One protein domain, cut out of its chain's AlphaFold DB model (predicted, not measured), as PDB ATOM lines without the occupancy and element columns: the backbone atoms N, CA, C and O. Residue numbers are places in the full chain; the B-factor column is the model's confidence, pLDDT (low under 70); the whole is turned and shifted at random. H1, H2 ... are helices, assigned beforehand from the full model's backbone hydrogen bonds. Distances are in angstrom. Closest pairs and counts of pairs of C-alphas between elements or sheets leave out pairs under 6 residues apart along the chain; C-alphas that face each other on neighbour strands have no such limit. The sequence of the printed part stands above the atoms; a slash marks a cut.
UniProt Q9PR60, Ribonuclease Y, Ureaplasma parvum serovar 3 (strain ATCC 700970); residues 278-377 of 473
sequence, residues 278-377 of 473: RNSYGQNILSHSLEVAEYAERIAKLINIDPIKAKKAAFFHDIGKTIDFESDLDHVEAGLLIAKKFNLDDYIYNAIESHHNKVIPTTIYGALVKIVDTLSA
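AT A GLANCE: This is residues 278 to 377 of the 473 residues of the protein "Ribonuclease Y" of Ureaplasma parvum serovar 3 (strain ATCC 700970) (UniProt Q9PR60). Two helical hairpins, H1 with H2 and H4 with H5, meet where H2 touches H5, and H6 crosses over H1 and H2 while its early part also packs on H5. The short H3 sits on H4, and H2 and H5 make the middle. The printed part has 100 residues with six named helices, H1 to H6 in chain order, and no named strand; the class is all helix. It is compact, with a radius of gyration of the C-alphas of 12.5 A, and spans 39 by 28 by 22 A.

IN THESE COORDINATES: H1, the longest helix, covers residues 285 to 302 and 25.8 A, from C-alpha 285 at (14.221, 1.793, -41.362). H2 is residues 307 to 316, 14.3 A. H3 is residues 319 to 322, 6.1 A. H4 is residues 331 to 341, 15.1 A, and H5 residues 346 to 354, 12.0 A. H6, residues 364 to 377, runs 20.2 A to C-alpha 377 at (6.217, -5.511, -39.736).

HOW THE PARTS SIT: H1 and H2 form a hairpin and touch, closest at the C-alphas of Ala 293 and Lys 311, 4.4 A, at a shallow tilt of 22 degrees, opposite ways. With residues 288 to 296 alone H1 touches H6, closest at the C-alphas of Val 292 and Val 372, 5.5 A, at a steep tilt of 52 degrees. H2 touches H6 at Ala 314 and Val 369, their closest C-alphas, 5.2 A. H2 touches H5 at a steep tilt of 48 degrees, with the closest C-alphas, Ala 313 and Ile 348, 4.5 A apart. H6 touches H5 with residues 365 to 370 alone; the C-alphas of Ala 351 and Gly 366 are closest, 4.0 A. H4 and H5 form a hairpin at 15 degrees, closest at the C-alphas of Val 332 and Glu 353, 6.0 A. H3 touches H4, closest at the C-alphas of Gly 320 and Gly 335, 3.6 A. H1 is apart from H4 and H5. In H1, H2, H4, H5 and H6 every O i to N i+4 pair is within hydrogen-bond range; H3 is too short for such a pair.

THE WHOLE: The C-alphas farthest apart, Leu 302 and Asp 328, are 39.7 A apart. The printed part has no cut and no long link. The mean pLDDT of the printed part is 90.7; residues 281 to 282, 324 and 326 to 327 are under 70.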
ATOM      1  N   ARG A 278      17.186   4.747 -45.836       84.66
ATOM      2  CA  ARG A 278      17.023   3.332 -46.150       84.66
ATOM      3  C   ARG A 278      15.571   2.905 -45.964       84.66
ATOM      4  O   ARG A 278      15.003   3.039 -44.888       84.66
ATOM      5  N   ASN A 279      15.014   2.295 -47.007       79.26
ATOM      6  CA  ASN A 279      13.747   1.572 -46.932       79.26
ATOM      7  C   ASN A 279      13.973   0.062 -47.064       79.26
ATOM      8  O   ASN A 279      14.779  -0.368 -47.891       79.26
ATOM      9  N   SER A 280      13.235  -0.739 -46.301       73.85
ATOM     10  CA  SER A 280      13.159  -2.198 -46.432       73.85
ATOM     11  C   SER A 280      11.692  -2.591 -46.552       73.85
ATOM     12  O   SER A 280      10.871  -2.152 -45.755       73.85
ATOM     13  N   TYR A 281      11.342  -3.340 -47.602       68.10
ATOM     14  CA  TYR A 281       9.949  -3.697 -47.916       68.10
ATOM     15  C   TYR A 281       8.982  -2.496 -47.986       68.10
ATOM     16  O   TYR A 281       7.796  -2.618 -47.700       68.10
ATOM     17  N   GLY A 282       9.486  -1.322 -48.383       69.31
ATOM     18  CA  GLY A 282       8.711  -0.078 -48.453       69.31
ATOM     19  C   GLY A 282       8.581   0.682 -47.129       69.31
ATOM     20  O   GLY A 282       8.088   1.805 -47.148       69.31
ATOM     21  N   GLN A 283       9.066   0.126 -46.017       75.40
ATOM     22  CA  GLN A 283       9.102   0.795 -44.719       75.40
ATOM     23  C   GLN A 283      10.443   1.498 -44.515       75.40
ATOM     24  O   GLN A 283      11.503   0.914 -44.757       75.40
ATOM     25  N   ASN A 284      10.403   2.739 -44.039       86.68
ATOM     26  CA  ASN A 284      11.600   3.458 -43.626       86.68
ATOM     27  C   ASN A 284      12.231   2.799 -42.395       86.68
ATOM     28  O   ASN A 284      11.539   2.583 -41.401       86.68
ATOM     29  N   ILE A 285      13.532   2.500 -42.449       90.21
ATOM     30  CA  ILE A 285      14.221   1.793 -41.362       90.21
ATOM     31  C   ILE A 285      14.314   2.648 -40.103       90.21
ATOM     32  O   ILE A 285      14.112   2.120 -39.019       90.21
ATOM     33  N   LEU A 286      14.543   3.960 -40.214       93.06
ATOM     34  CA  LEU A 286      14.567   4.816 -39.025       93.06
ATOM     35  C   LEU A 286      13.201   4.836 -38.331       93.06
ATOM     36  O   LEU A 286      13.126   4.612 -37.127       93.06
ATOM     37  N   SER A 287      12.122   5.062 -39.084       89.72
ATOM     38  CA  SER A 287      10.765   5.056 -38.526       89.72
ATOM     39  C   SER A 287      10.386   3.694 -37.943       89.72
ATOM     40  O   SER A 287       9.785   3.637 -36.876       89.72
ATOM     41  N   HIS A 288      10.763   2.602 -38.614       89.97
ATOM     42  CA  HIS A 288      10.575   1.242 -38.114       89.97
ATOM     43  C   HIS A 288      11.312   1.023 -36.790       89.97
ATOM     44  O   HIS A 288      10.689   0.649 -35.804       89.97
ATOM     45  N   SER A 289      12.610   1.312 -36.730       95.15
ATOM     46  CA  SER A 289      13.405   1.117 -35.518       95.15
ATOM     47  C   SER A 289      12.944   1.995 -34.355       95.15
ATOM     48  O   SER A 289      12.986   1.541 -33.214       95.15
ATOM     49  N   LEU A 290      12.478   3.222 -34.614       94.52
ATOM     50  CA  LEU A 290      11.871   4.081 -33.590       94.52
ATOM     51  C   LEU A 290      10.586   3.472 -33.024       94.52
ATOM     52  O   LEU A 290      10.412   3.426 -31.810       94.52
ATOM     53  N   GLU A 291       9.718   2.957 -33.890       90.36
ATOM     54  CA  GLU A 291       8.487   2.298 -33.463       90.36
ATOM     55  C   GLU A 291       8.772   1.012 -32.673       90.36
ATOM     56  O   GLU A 291       8.205   0.790 -31.606       90.36
ATOM     57  N   VAL A 292       9.673   0.161 -33.169       94.25
ATOM     58  CA  VAL A 292      10.078  -1.078 -32.489       94.25
ATOM     59  C   VAL A 292      10.679  -0.756 -31.114       94.25
ATOM     60  O   VAL A 292      10.388  -1.449 -30.137       94.25
ATOM     61  N   ALA A 293      11.451   0.332 -31.010       96.24
ATOM     62  CA  ALA A 293      11.974   0.841 -29.745       96.24
ATOM     63  C   ALA A 293      10.869   1.298 -28.783       96.24
ATOM     64  O   ALA A 293      10.945   1.002 -27.589       96.24
ATOM     65  N   GLU A 294       9.832   1.968 -29.286       93.83
ATOM     66  CA  GLU A 294       8.685   2.391 -28.486       93.83
ATOM     67  C   GLU A 294       7.866   1.198 -27.965       93.83
ATOM     68  O   GLU A 294       7.580   1.135 -26.765       93.83
ATOM     69  N   TYR A 295       7.563   0.211 -28.819       92.96
ATOM     70  CA  TYR A 295       6.911  -1.034 -28.394       92.96
ATOM     71  C   TYR A 295       7.713  -1.732 -27.291       92.96
ATOM     72  O   TYR A 295       7.154  -2.128 -26.267       92.96
ATOM     73  N   ALA A 296       9.027  -1.865 -27.482       96.17
ATOM     74  CA  ALA A 296       9.889  -2.528 -26.513       96.17
ATOM     75  C   ALA A 296       9.942  -1.777 -25.176       96.17
ATOM     76  O   ALA A 296       9.880  -2.416 -24.128       96.17
ATOM     77  N   GLU A 297      10.016  -0.442 -25.191       96.25
ATOM     78  CA  GLU A 297      10.009   0.380 -23.975       96.25
ATOM     79  C   GLU A 297       8.712   0.190 -23.172       96.25
ATOM     80  O   GLU A 297       8.752   0.029 -21.949       96.25
ATOM     81  N   ARG A 298       7.558   0.191 -23.849       93.38
ATOM     82  CA  ARG A 298       6.241   0.049 -23.209       93.38
ATOM     83  C   ARG A 298       6.029  -1.353 -22.646       93.38
ATOM     84  O   ARG A 298       5.690  -1.485 -21.471       93.38
ATOM     85  N   ILE A 299       6.323  -2.394 -23.428       93.62
ATOM     86  CA  ILE A 299       6.216  -3.782 -22.957       93.62
ATOM     87  C   ILE A 299       7.165  -4.018 -21.783       93.62
ATOM     88  O   ILE A 299       6.764  -4.626 -20.795       93.62
ATOM     89  N   ALA A 300       8.391  -3.489 -21.840       96.10
ATOM     90  CA  ALA A 300       9.361  -3.616 -20.758       96.10
ATOM     91  C   ALA A 300       8.850  -3.059 -19.420       96.10
ATOM     92  O   ALA A 300       9.047  -3.699 -18.386       96.10
ATOM     93  N   LYS A 301       8.145  -1.917 -19.441       94.70
ATOM     94  CA  LYS A 301       7.501  -1.343 -18.246       94.70
ATOM     95  C   LYS A 301       6.428  -2.275 -17.679       94.70
ATOM     96  O   LYS A 301       6.362  -2.439 -16.465       94.70
ATOM     97  N   LEU A 302       5.631  -2.904 -18.543       90.95
ATOM     98  CA  LEU A 302       4.543  -3.801 -18.138       90.95
ATOM     99  C   LEU A 302       5.050  -5.137 -17.572       90.95
ATOM    100  O   LEU A 302       4.479  -5.646 -16.613       90.95
ATOM    101  N   ILE A 303       6.149  -5.679 -18.110       91.75
ATOM    102  CA  ILE A 303       6.749  -6.944 -17.638       91.75
ATOM    103  C   ILE A 303       7.871  -6.756 -16.604       91.75
ATOM    104  O   ILE A 303       8.533  -7.724 -16.232       91.75
ATOM    105  N   ASN A 304       8.084  -5.524 -16.132       92.90
ATOM    106  CA  ASN A 304       9.053  -5.161 -15.095       92.90
ATOM    107  C   ASN A 304      10.521  -5.521 -15.423       92.90
ATOM    108  O   ASN A 304      11.246  -6.074 -14.592       92.90
ATOM    109  N   ILE A 305      10.972  -5.184 -16.635       96.04
ATOM    110  CA  ILE A 305      12.395  -5.187 -17.022       96.04
ATOM    111  C   ILE A 305      12.865  -3.771 -17.362       96.04
ATOM    112  O   ILE A 305      12.049  -2.886 -17.589       96.04
ATOM    113  N   ASP A 306      14.184  -3.546 -17.422       97.42
ATOM    114  CA  ASP A 306      14.751  -2.220 -17.724       97.42
ATOM    115  C   ASP A 306      14.273  -1.700 -19.101       97.42
ATOM    116  O   ASP A 306      14.670  -2.257 -20.138       97.42
ATOM    117  N   PRO A 307      13.442  -0.636 -19.135       96.94
ATOM    118  CA  PRO A 307      12.858  -0.132 -20.371       96.94
ATOM    119  C   PRO A 307      13.878   0.572 -21.265       96.94
ATOM    120  O   PRO A 307      13.707   0.573 -22.483       96.94
ATOM    121  N   ILE A 308      14.963   1.117 -20.705       96.66
ATOM    122  CA  ILE A 308      16.015   1.791 -21.477       96.66
ATOM    123  C   ILE A 308      16.815   0.750 -22.261       96.66
ATOM    124  O   ILE A 308      17.055   0.927 -23.458       96.66
ATOM    125  N   LYS A 309      17.173  -0.371 -21.621       97.68
ATOM    126  CA  LYS A 309      17.845  -1.490 -22.303       97.68
ATOM    127  C   LYS A 309      16.972  -2.101 -23.395       97.68
ATOM    128  O   LYS A 309      17.460  -2.338 -24.499       97.68
ATOM    129  N   ALA A 310      15.681  -2.298 -23.118       97.81
ATOM    130  CA  ALA A 310      14.730  -2.797 -24.109       97.81
ATOM    131  C   ALA A 310      14.633  -1.866 -25.324       97.81
ATOM    132  O   ALA A 310      14.786  -2.323 -26.455       97.81
ATOM    133  N   LYS A 311      14.479  -0.558 -25.084       97.82
ATOM    134  CA  LYS A 311      14.436   0.474 -26.125       97.82
ATOM    135  C   LYS A 311      15.705   0.487 -26.980       97.82
ATOM    136  O   LYS A 311      15.613   0.531 -28.203       97.82
ATOM    137  N   LYS A 312      16.891   0.405 -26.364       97.66
ATOM    138  CA  LYS A 312      18.181   0.352 -27.080       97.66
ATOM    139  C   LYS A 312      18.325  -0.897 -27.940       97.66
ATOM    140  O   LYS A 312      18.635  -0.776 -29.122       97.66
ATOM    141  N   ALA A 313      18.080  -2.077 -27.371       97.89
ATOM    142  CA  ALA A 313      18.128  -3.341 -28.108       97.89
ATOM    143  C   ALA A 313      17.215  -3.308 -29.339       97.89
ATOM    144  O   ALA A 313      17.627  -3.666 -30.440       97.89
ATOM    145  N   ALA A 314      15.991  -2.828 -29.141       97.65
ATOM    146  CA  ALA A 314      14.982  -2.695 -30.175       97.65
ATOM    147  C   ALA A 314      15.343  -1.662 -31.242       97.65
ATOM    148  O   ALA A 314      15.142  -1.921 -32.424       97.65
ATOM    149  N   PHE A 315      15.929  -0.526 -30.871       97.98
ATOM    150  CA  PHE A 315      16.344   0.479 -31.845       97.98
ATOM    151  C   PHE A 315      17.473  -0.023 -32.760       97.98
ATOM    152  O   PHE A 315      17.442   0.191 -33.971       97.98
ATOM    153  N   PHE A 316      18.464  -0.718 -32.196       97.78
ATOM    154  CA  PHE A 316      19.673  -1.117 -32.923       97.78
ATOM    155  C   PHE A 316      19.567  -2.422 -33.715       97.78
ATOM    156  O   PHE A 316      20.486  -2.705 -34.481       97.78
ATOM    157  N   HIS A 317      18.491  -3.202 -33.572       96.61
ATOM    158  CA  HIS A 317      18.387  -4.549 -34.158       96.61
ATOM    159  C   HIS A 317      18.706  -4.606 -35.665       96.61
ATOM    160  O   HIS A 317      19.341  -5.549 -36.128       96.61
ATOM    161  N   ASP A 318      18.340  -3.549 -36.394       94.85
ATOM    162  CA  ASP A 318      18.445  -3.431 -37.849       94.85
ATOM    163  C   ASP A 318      19.536  -2.444 -38.320       94.85
ATOM    164  O   ASP A 318      19.600  -2.086 -39.500       94.85
ATOM    165  N   ILE A 319      20.424  -1.990 -37.420       95.71
ATOM    166  CA  ILE A 319      21.432  -0.952 -37.723       95.71
ATOM    167  C   ILE A 319      22.374  -1.343 -38.872       95.71
ATOM    168  O   ILE A 319      22.890  -0.474 -39.578       95.71
ATOM    169  N   GLY A 320      22.577  -2.641 -39.110       92.96
ATOM    170  CA  GLY A 320      23.421  -3.133 -40.197       92.96
ATOM    171  C   GLY A 320      22.895  -2.830 -41.601       92.96
ATOM    172  O   GLY A 320      23.697  -2.739 -42.526       92.96
ATOM    173  N   LYS A 321      21.596  -2.522 -41.764       89.63
ATOM    174  CA  LYS A 321      20.996  -2.062 -43.040       89.63
ATOM    175  C   LYS A 321      21.519  -0.698 -43.520       89.63
ATOM    176  O   LYS A 321      21.017  -0.135 -44.491       89.63
ATOM    177  N   THR A 322      22.465  -0.109 -42.792       87.30
ATOM    178  CA  THR A 322      23.124   1.156 -43.136       87.30
ATOM    179  C   THR A 322      24.405   0.953 -43.947       87.30
ATOM    180  O   THR A 322      24.856   1.911 -44.575       87.30
ATOM    181  N   ILE A 323      24.966  -0.267 -43.956       84.25
ATOM    182  CA  ILE A 323      26.208  -0.626 -44.669       84.25
ATOM    183  C   ILE A 323      26.125  -1.956 -45.445       84.25
ATOM    184  O   ILE A 323      27.115  -2.365 -46.048       84.25
ATOM    185  N   ASP A 324      24.964  -2.616 -45.481       69.83
ATOM    186  CA  ASP A 324      24.733  -3.868 -46.223       69.83
ATOM    187  C   ASP A 324      24.976  -3.717 -47.737       69.83
ATOM    188  O   ASP A 324      25.417  -4.652 -48.387       69.83
ATOM    189  N   PHE A 325      24.776  -2.531 -48.322       70.65
ATOM    190  CA  PHE A 325      25.055  -2.288 -49.756       70.65
ATOM    191  C   PHE A 325      26.538  -2.138 -50.101       70.65
ATOM    192  O   PHE A 325      26.883  -2.085 -51.282       70.65
ATOM    193  N   GLU A 326      27.389  -1.922 -49.099       67.22
ATOM    194  CA  GLU A 326      28.817  -1.649 -49.284       67.22
ATOM    195  C   GLU A 326      29.680  -2.883 -48.984       67.22
ATOM    196  O   GLU A 326      30.893  -2.836 -49.177       67.22
ATOM    197  N   SER A 327      29.071  -3.984 -48.528       67.47
ATOM    198  CA  SER A 327      29.768  -5.207 -48.130       67.47
ATOM    199  C   SER A 327      29.011  -6.456 -48.577       67.47
ATOM    200  O   SER A 327      27.802  -6.411 -48.758       67.47
ATOM    201  N   ASP A 328      29.709  -7.585 -48.693       75.13
ATOM    202  CA  ASP A 328      29.093  -8.893 -48.978       75.13
ATOM    203  C   ASP A 328      28.372  -9.503 -47.755       75.13
ATOM    204  O   ASP A 328      27.958 -10.661 -47.785       75.13
ATOM    205  N   LEU A 329      28.254  -8.744 -46.661       80.59
ATOM    206  CA  LEU A 329      27.668  -9.180 -45.399       80.59
ATOM    207  C   LEU A 329      26.167  -8.933 -45.399       80.59
ATOM    208  O   LEU A 329      25.693  -7.888 -45.853       80.59
ATOM    209  N   ASP A 330      25.414  -9.849 -44.799       85.76
ATOM    210  CA  ASP A 330      24.012  -9.556 -44.530       85.76
ATOM    211  C   ASP A 330      23.845  -8.515 -43.413       85.76
ATOM    212  O   ASP A 330      24.777  -8.175 -42.678       85.76
ATOM    213  N   HIS A 331      22.632  -7.975 -43.275       87.50
ATOM    214  CA  HIS A 331      22.373  -6.880 -42.341       87.50
ATOM    215  C   HIS A 331      22.592  -7.269 -40.875       87.50
ATOM    216  O   HIS A 331      22.875  -6.395 -40.058       87.50
ATOM    217  N   VAL A 332      22.497  -8.555 -40.527       92.08
ATOM    218  CA  VAL A 332      22.799  -9.018 -39.169       92.08
ATOM    219  C   VAL A 332      24.306  -8.955 -38.950       92.08
ATOM    220  O   VAL A 332      24.756  -8.313 -38.007       92.08
ATOM    221  N   GLU A 333      25.099  -9.543 -39.844       91.81
ATOM    222  CA  GLU A 333      26.566  -9.529 -39.761       91.81
ATOM    223  C   GLU A 333      27.133  -8.102 -39.773       91.81
ATOM    224  O   GLU A 333      27.969  -7.749 -38.933       91.81
ATOM    225  N   ALA A 334      26.611  -7.252 -40.658       92.40
ATOM    226  CA  ALA A 334      26.919  -5.829 -40.714       92.40
ATOM    227  C   ALA A 334      26.591  -5.114 -39.389       92.40
ATOM    228  O   ALA A 334      27.390  -4.321 -38.884       92.40
ATOM    229  N   GLY A 335      25.438  -5.424 -38.787       94.92
ATOM    230  CA  GLY A 335      25.031  -4.878 -37.495       94.92
ATOM    231  C   GLY A 335      25.969  -5.304 -36.364       94.92
ATOM    232  O   GLY A 335      26.367  -4.470 -35.550       94.92
ATOM    233  N   LEU A 336      26.398  -6.570 -36.348       94.84
ATOM    234  CA  LEU A 336      27.343  -7.089 -35.355       94.84
ATOM    235  C   LEU A 336      28.729  -6.449 -35.485       94.84
ATOM    236  O   LEU A 336      29.385  -6.206 -34.469       94.84
ATOM    237  N   LEU A 337      29.177  -6.134 -36.704       94.34
ATOM    238  CA  LEU A 337      30.411  -5.373 -36.914       94.34
ATOM    239  C   LEU A 337      30.313  -3.952 -36.358       94.34
ATOM    240  O   LEU A 337      31.248  -3.500 -35.696       94.34
ATOM    241  N   ILE A 338      29.192  -3.261 -36.583       95.11
ATOM    242  CA  ILE A 338      28.948  -1.927 -36.016       95.11
ATOM    243  C   ILE A 338      28.933  -2.005 -34.484       95.11
ATOM    244  O   ILE A 338      29.632  -1.233 -33.826       95.11
ATOM    245  N   ALA A 339      28.199  -2.966 -33.917       96.23
ATOM    246  CA  ALA A 339      28.100  -3.150 -32.472       96.23
ATOM    247  C   ALA A 339      29.471  -3.410 -31.826       96.23
ATOM    248  O   ALA A 339      29.809  -2.771 -30.831       96.23
ATOM    249  N   LYS A 340      30.296  -4.272 -32.435       95.77
ATOM    250  CA  LYS A 340      31.677  -4.534 -31.998       95.77
ATOM    251  C   LYS A 340      32.571  -3.303 -32.130       95.77
ATOM    252  O   LYS A 340      33.308  -2.987 -31.203       95.77
ATOM    253  N   LYS A 341      32.496  -2.588 -33.258       96.08
ATOM    254  CA  LYS A 341      33.298  -1.382 -33.520       96.08
ATOM    255  C   LYS A 341      33.069  -0.294 -32.469       96.08
ATOM    256  O   LYS A 341      34.018   0.393 -32.103       96.08
ATOM    257  N   PHE A 342      31.832  -0.137 -32.004       96.53
ATOM    258  CA  PHE A 342      31.457   0.868 -31.004       96.53
ATOM    259  C   PHE A 342      31.352   0.322 -29.577       96.53
ATOM    260  O   PHE A 342      30.951   1.069 -28.691       96.53
ATOM    261  N   ASN A 343      31.737  -0.939 -29.350       95.09
ATOM    262  CA  ASN A 343      31.695  -1.600 -28.044       95.09
ATOM    263  C   ASN A 343      30.329  -1.449 -27.347       95.09
ATOM    264  O   ASN A 343      30.249  -1.028 -26.193       95.09
ATOM    265  N   LEU A 344      29.254  -1.730 -28.090       95.84
ATOM    266  CA  LEU A 344      27.896  -1.719 -27.549       95.84
ATOM    267  C   LEU A 344      27.689  -2.885 -26.573       95.84
ATOM    268  O   LEU A 344      28.347  -3.917 -26.681       95.84
ATOM    269  N   ASP A 345      26.738  -2.727 -25.656       96.18
ATOM    270  CA  ASP A 345      26.430  -3.735 -24.641       96.18
ATOM    271  C   ASP A 345      26.004  -5.092 -25.238       96.18
ATOM    272  O   ASP A 345      25.302  -5.158 -26.252       96.18
ATOM    273  N   ASP A 346      26.308  -6.185 -24.531       95.86
ATOM    274  CA  ASP A 346      26.019  -7.564 -24.964       95.86
ATOM    275  C   ASP A 346      24.541  -7.816 -25.303       95.86
ATOM    276  O   ASP A 346      24.221  -8.591 -26.206       95.86
ATOM    277  N   TYR A 347      23.608  -7.152 -24.609       96.09
ATOM    278  CA  TYR A 347      22.179  -7.303 -24.898       96.09
ATOM    279  C   TYR A 347      21.778  -6.674 -26.243       96.09
ATOM    280  O   TYR A 347      20.827  -7.144 -26.867       96.09
ATOM    281  N   ILE A 348      22.507  -5.655 -26.715       97.31
ATOM    282  CA  ILE A 348      22.328  -5.071 -28.052       97.31
ATOM    283  C   ILE A 348      22.896  -6.030 -29.100       97.31
ATOM    284  O   ILE A 348      22.231  -6.311 -30.096       97.31
ATOM    285  N   TYR A 349      24.080  -6.595 -28.840       95.59
ATOM    286  CA  TYR A 349      24.679  -7.613 -29.704       95.59
ATOM    287  C   TYR A 349      23.739  -8.816 -29.892       95.59
ATOM    288  O   TYR A 349      23.451  -9.213 -31.021       95.59
ATOM    289  N   ASN A 350      23.175  -9.345 -28.798       95.56
ATOM    290  CA  ASN A 350      22.229 -10.458 -28.855       95.56
ATOM    291  C   ASN A 350      20.921 -10.098 -29.582       95.56
ATOM    292  O   ASN A 350      20.380 -10.939 -30.298       95.56
ATOM    293  N   ALA A 351      20.411  -8.872 -29.438       96.88
ATOM    294  CA  ALA A 351      19.220  -8.427 -30.163       96.88
ATOM    295  C   ALA A 351      19.445  -8.386 -31.685       96.88
ATOM    296  O   ALA A 351      18.612  -8.885 -32.443       96.88
ATOM    297  N   ILE A 352      20.597  -7.875 -32.131       96.72
ATOM    298  CA  ILE A 352      20.979  -7.868 -33.552       96.72
ATOM    299  C   ILE A 352      21.118  -9.302 -34.075       96.72
ATOM    300  O   ILE A 352      20.575  -9.636 -35.119       96.72
ATOM    301  N   GLU A 353      21.795 -10.182 -33.346       94.97
ATOM    302  CA  GLU A 353      22.044 -11.562 -33.777       94.97
ATOM    303  C   GLU A 353      20.770 -12.430 -33.846       94.97
ATOM    304  O   GLU A 353      20.618 -13.257 -34.750       94.97
ATOM    305  N   SER A 354      19.854 -12.269 -32.886       92.81
ATOM    306  CA  SER A 354      18.764 -13.228 -32.658       92.81
ATOM    307  C   SER A 354      17.407 -12.842 -33.261       92.81
ATOM    308  O   SER A 354      16.547 -13.718 -33.384       92.81
ATOM    309  N   HIS A 355      17.194 -11.590 -33.696       90.78
ATOM    310  CA  HIS A 355      15.865 -11.124 -34.139       90.78
ATOM    311  C   HIS A 355      15.298 -11.887 -35.356       90.78
ATOM    312  O   HIS A 355      14.083 -12.018 -35.488       90.78
ATOM    313  N   HIS A 356      16.152 -12.489 -36.193       83.92
ATOM    314  CA  HIS A 356      15.750 -13.365 -37.307       83.92
ATOM    315  C   HIS A 356      15.952 -14.868 -37.049       83.92
ATOM    316  O   HIS A 356      15.986 -15.659 -37.989       83.92
ATOM    317  N   ASN A 357      16.070 -15.295 -35.787       80.03
ATOM    318  CA  ASN A 357      16.290 -16.696 -35.392       80.03
ATOM    319  C   ASN A 357      17.584 -17.334 -35.927       80.03
ATOM    320  O   ASN A 357      17.668 -18.560 -35.983       80.03
ATOM    321  N   LYS A 358      18.603 -16.545 -36.300       80.92
ATOM    322  CA  LYS A 358      19.929 -17.111 -36.610       80.92
ATOM    323  C   LYS A 358      20.545 -17.790 -35.389       80.92
ATOM    324  O   LYS A 358      21.209 -18.813 -35.517       80.92
ATOM    325  N   VAL A 359      20.285 -17.226 -34.211       87.65
ATOM    326  CA  VAL A 359      20.639 -17.788 -32.908       87.65
ATOM    327  C   VAL A 359      19.451 -17.626 -31.962       87.65
ATOM    328  O   VAL A 359      18.621 -16.729 -32.125       87.65
ATOM    329  N   ILE A 360      19.353 -18.516 -30.977       88.92
ATOM    330  CA  ILE A 360      18.352 -18.426 -29.914       88.92
ATOM    331  C   ILE A 360      18.673 -17.194 -29.047       88.92
ATOM    332  O   ILE A 360      19.816 -17.062 -28.604       88.92
ATOM    333  N   PRO A 361      17.701 -16.304 -28.765       91.52
ATOM    334  CA  PRO A 361      17.922 -15.192 -27.849       91.52
ATOM    335  C   PRO A 361      18.427 -15.688 -26.489       91.52
ATOM    336  O   PRO A 361      17.787 -16.519 -25.846       91.52
ATOM    337  N   THR A 362      19.571 -15.172 -26.042       92.97
ATOM    338  CA  THR A 362      20.157 -15.490 -24.730       92.97
ATOM    339  C   THR A 362      19.769 -14.456 -23.677       92.97
ATOM    340  O   THR A 362      19.996 -14.658 -22.486       92.97
ATOM    341  N   THR A 363      19.146 -13.356 -24.107       94.39
ATOM    342  CA  THR A 363      18.644 -12.281 -23.253       94.39
ATOM    343  C   THR A 363      17.142 -12.092 -23.445       94.39
ATOM    344  O   THR A 363      16.602 -12.309 -24.534       94.39
ATOM    345  N   ILE A 364      16.456 -11.618 -22.398       94.99
ATOM    346  CA  ILE A 364      15.033 -11.253 -22.495       94.99
ATOM    347  C   ILE A 364      14.800 -10.132 -23.519       94.99
ATOM    348  O   ILE A 364      13.768 -10.111 -24.184       94.99
ATOM    349  N   TYR A 365      15.784  -9.247 -23.706       97.44
ATOM    350  CA  TYR A 365      15.729  -8.177 -24.698       97.44
ATOM    351  C   TYR A 365      15.747  -8.725 -26.123       97.44
ATOM    352  O   TYR A 365      14.909  -8.321 -26.917       97.44
ATOM    353  N   GLY A 366      16.613  -9.693 -26.444       95.34
ATOM    354  CA  GLY A 366      16.608 -10.337 -27.763       95.34
ATOM    355  C   GLY A 366      15.273 -11.024 -28.077       95.34
ATOM    356  O   GLY A 366      14.738 -10.882 -29.178       95.34
ATOM    357  N   ALA A 367      14.678 -11.695 -27.083       94.08
ATOM    358  CA  ALA A 367      13.357 -12.306 -27.229       94.08
ATOM    359  C   ALA A 367      12.257 -11.254 -27.459       94.08
ATOM    360  O   ALA A 367      11.410 -11.435 -28.335       94.08
ATOM    361  N   LEU A 368      12.298 -10.142 -26.719       94.77
ATOM    362  CA  LEU A 368      11.360  -9.034 -26.876       94.77
ATOM    363  C   LEU A 368      11.485  -8.370 -28.253       94.77
ATOM    364  O   LEU A 368      10.469  -8.167 -28.913       94.77
ATOM    365  N   VAL A 369      12.709  -8.091 -28.714       96.79
ATOM    366  CA  VAL A 369      12.980  -7.468 -30.022       96.79
ATOM    367  C   VAL A 369      12.376  -8.272 -31.164       96.79
ATOM    368  O   VAL A 369      11.716  -7.703 -32.025       96.79
ATOM    369  N   LYS A 370      12.511  -9.602 -31.141       91.32
ATOM    370  CA  LYS A 370      11.885 -10.478 -32.141       91.32
ATOM    371  C   LYS A 370      10.361 -10.299 -32.206       91.32
ATOM    372  O   LYS A 370       9.778 -10.303 -33.292       91.32
ATOM    373  N   ILE A 371       9.712 -10.172 -31.048       89.53
ATOM    374  CA  ILE A 371       8.258  -9.991 -30.962       89.53
ATOM    375  C   ILE A 371       7.881  -8.631 -31.551       89.53
ATOM    376  O   ILE A 371       7.026  -8.563 -32.431       89.53
ATOM    377  N   VAL A 372       8.538  -7.557 -31.110       92.05
ATOM    378  CA  VAL A 372       8.170  -6.193 -31.512       92.05
ATOM    379  C   VAL A 372       8.543  -5.853 -32.960       92.05
ATOM    380  O   VAL A 372       7.786  -5.137 -33.612       92.05
ATOM    381  N   ASP A 373       9.625  -6.423 -33.504       91.70
ATOM    382  CA  ASP A 373       9.955  -6.359 -34.939       91.70
ATOM    383  C   ASP A 373       8.818  -6.975 -35.772       91.70
ATOM    384  O   ASP A 373       8.243  -6.333 -36.656       91.70
ATOM    385  N   THR A 374       8.390  -8.185 -35.394       85.35
ATOM    386  CA  THR A 374       7.274  -8.876 -36.056       85.35
ATOM    387  C   THR A 374       5.982  -8.056 -35.983       85.35
ATOM    388  O   THR A 374       5.267  -7.960 -36.982       85.35
ATOM    389  N   LEU A 375       5.688  -7.426 -34.839       83.17
ATOM    390  CA  LEU A 375       4.511  -6.567 -34.675       83.17
ATOM    391  C   LEU A 375       4.561  -5.328 -35.583       83.17
ATOM    392  O   LEU A 375       3.582  -5.056 -36.277       83.17
ATOM    393  N   SER A 376       5.693  -4.612 -35.636       84.00
ATOM    394  CA  SER A 376       5.853  -3.441 -36.518       84.00
ATOM    395  C   SER A 376       5.704  -3.822 -37.997       84.00
ATOM    396  O   SER A 376       5.040  -3.109 -38.761       84.00
ATOM    397  N   ALA A 377       6.260  -4.973 -38.383       76.31
ATOM    398  CA  ALA A 377       6.217  -5.511 -39.736       76.31
ATOM    399  C   ALA A 377       4.838  -6.036 -40.172       76.31
ATOM    400  O   ALA A 377       4.505  -5.962 -41.357       76.31
TER     401      ALA A 377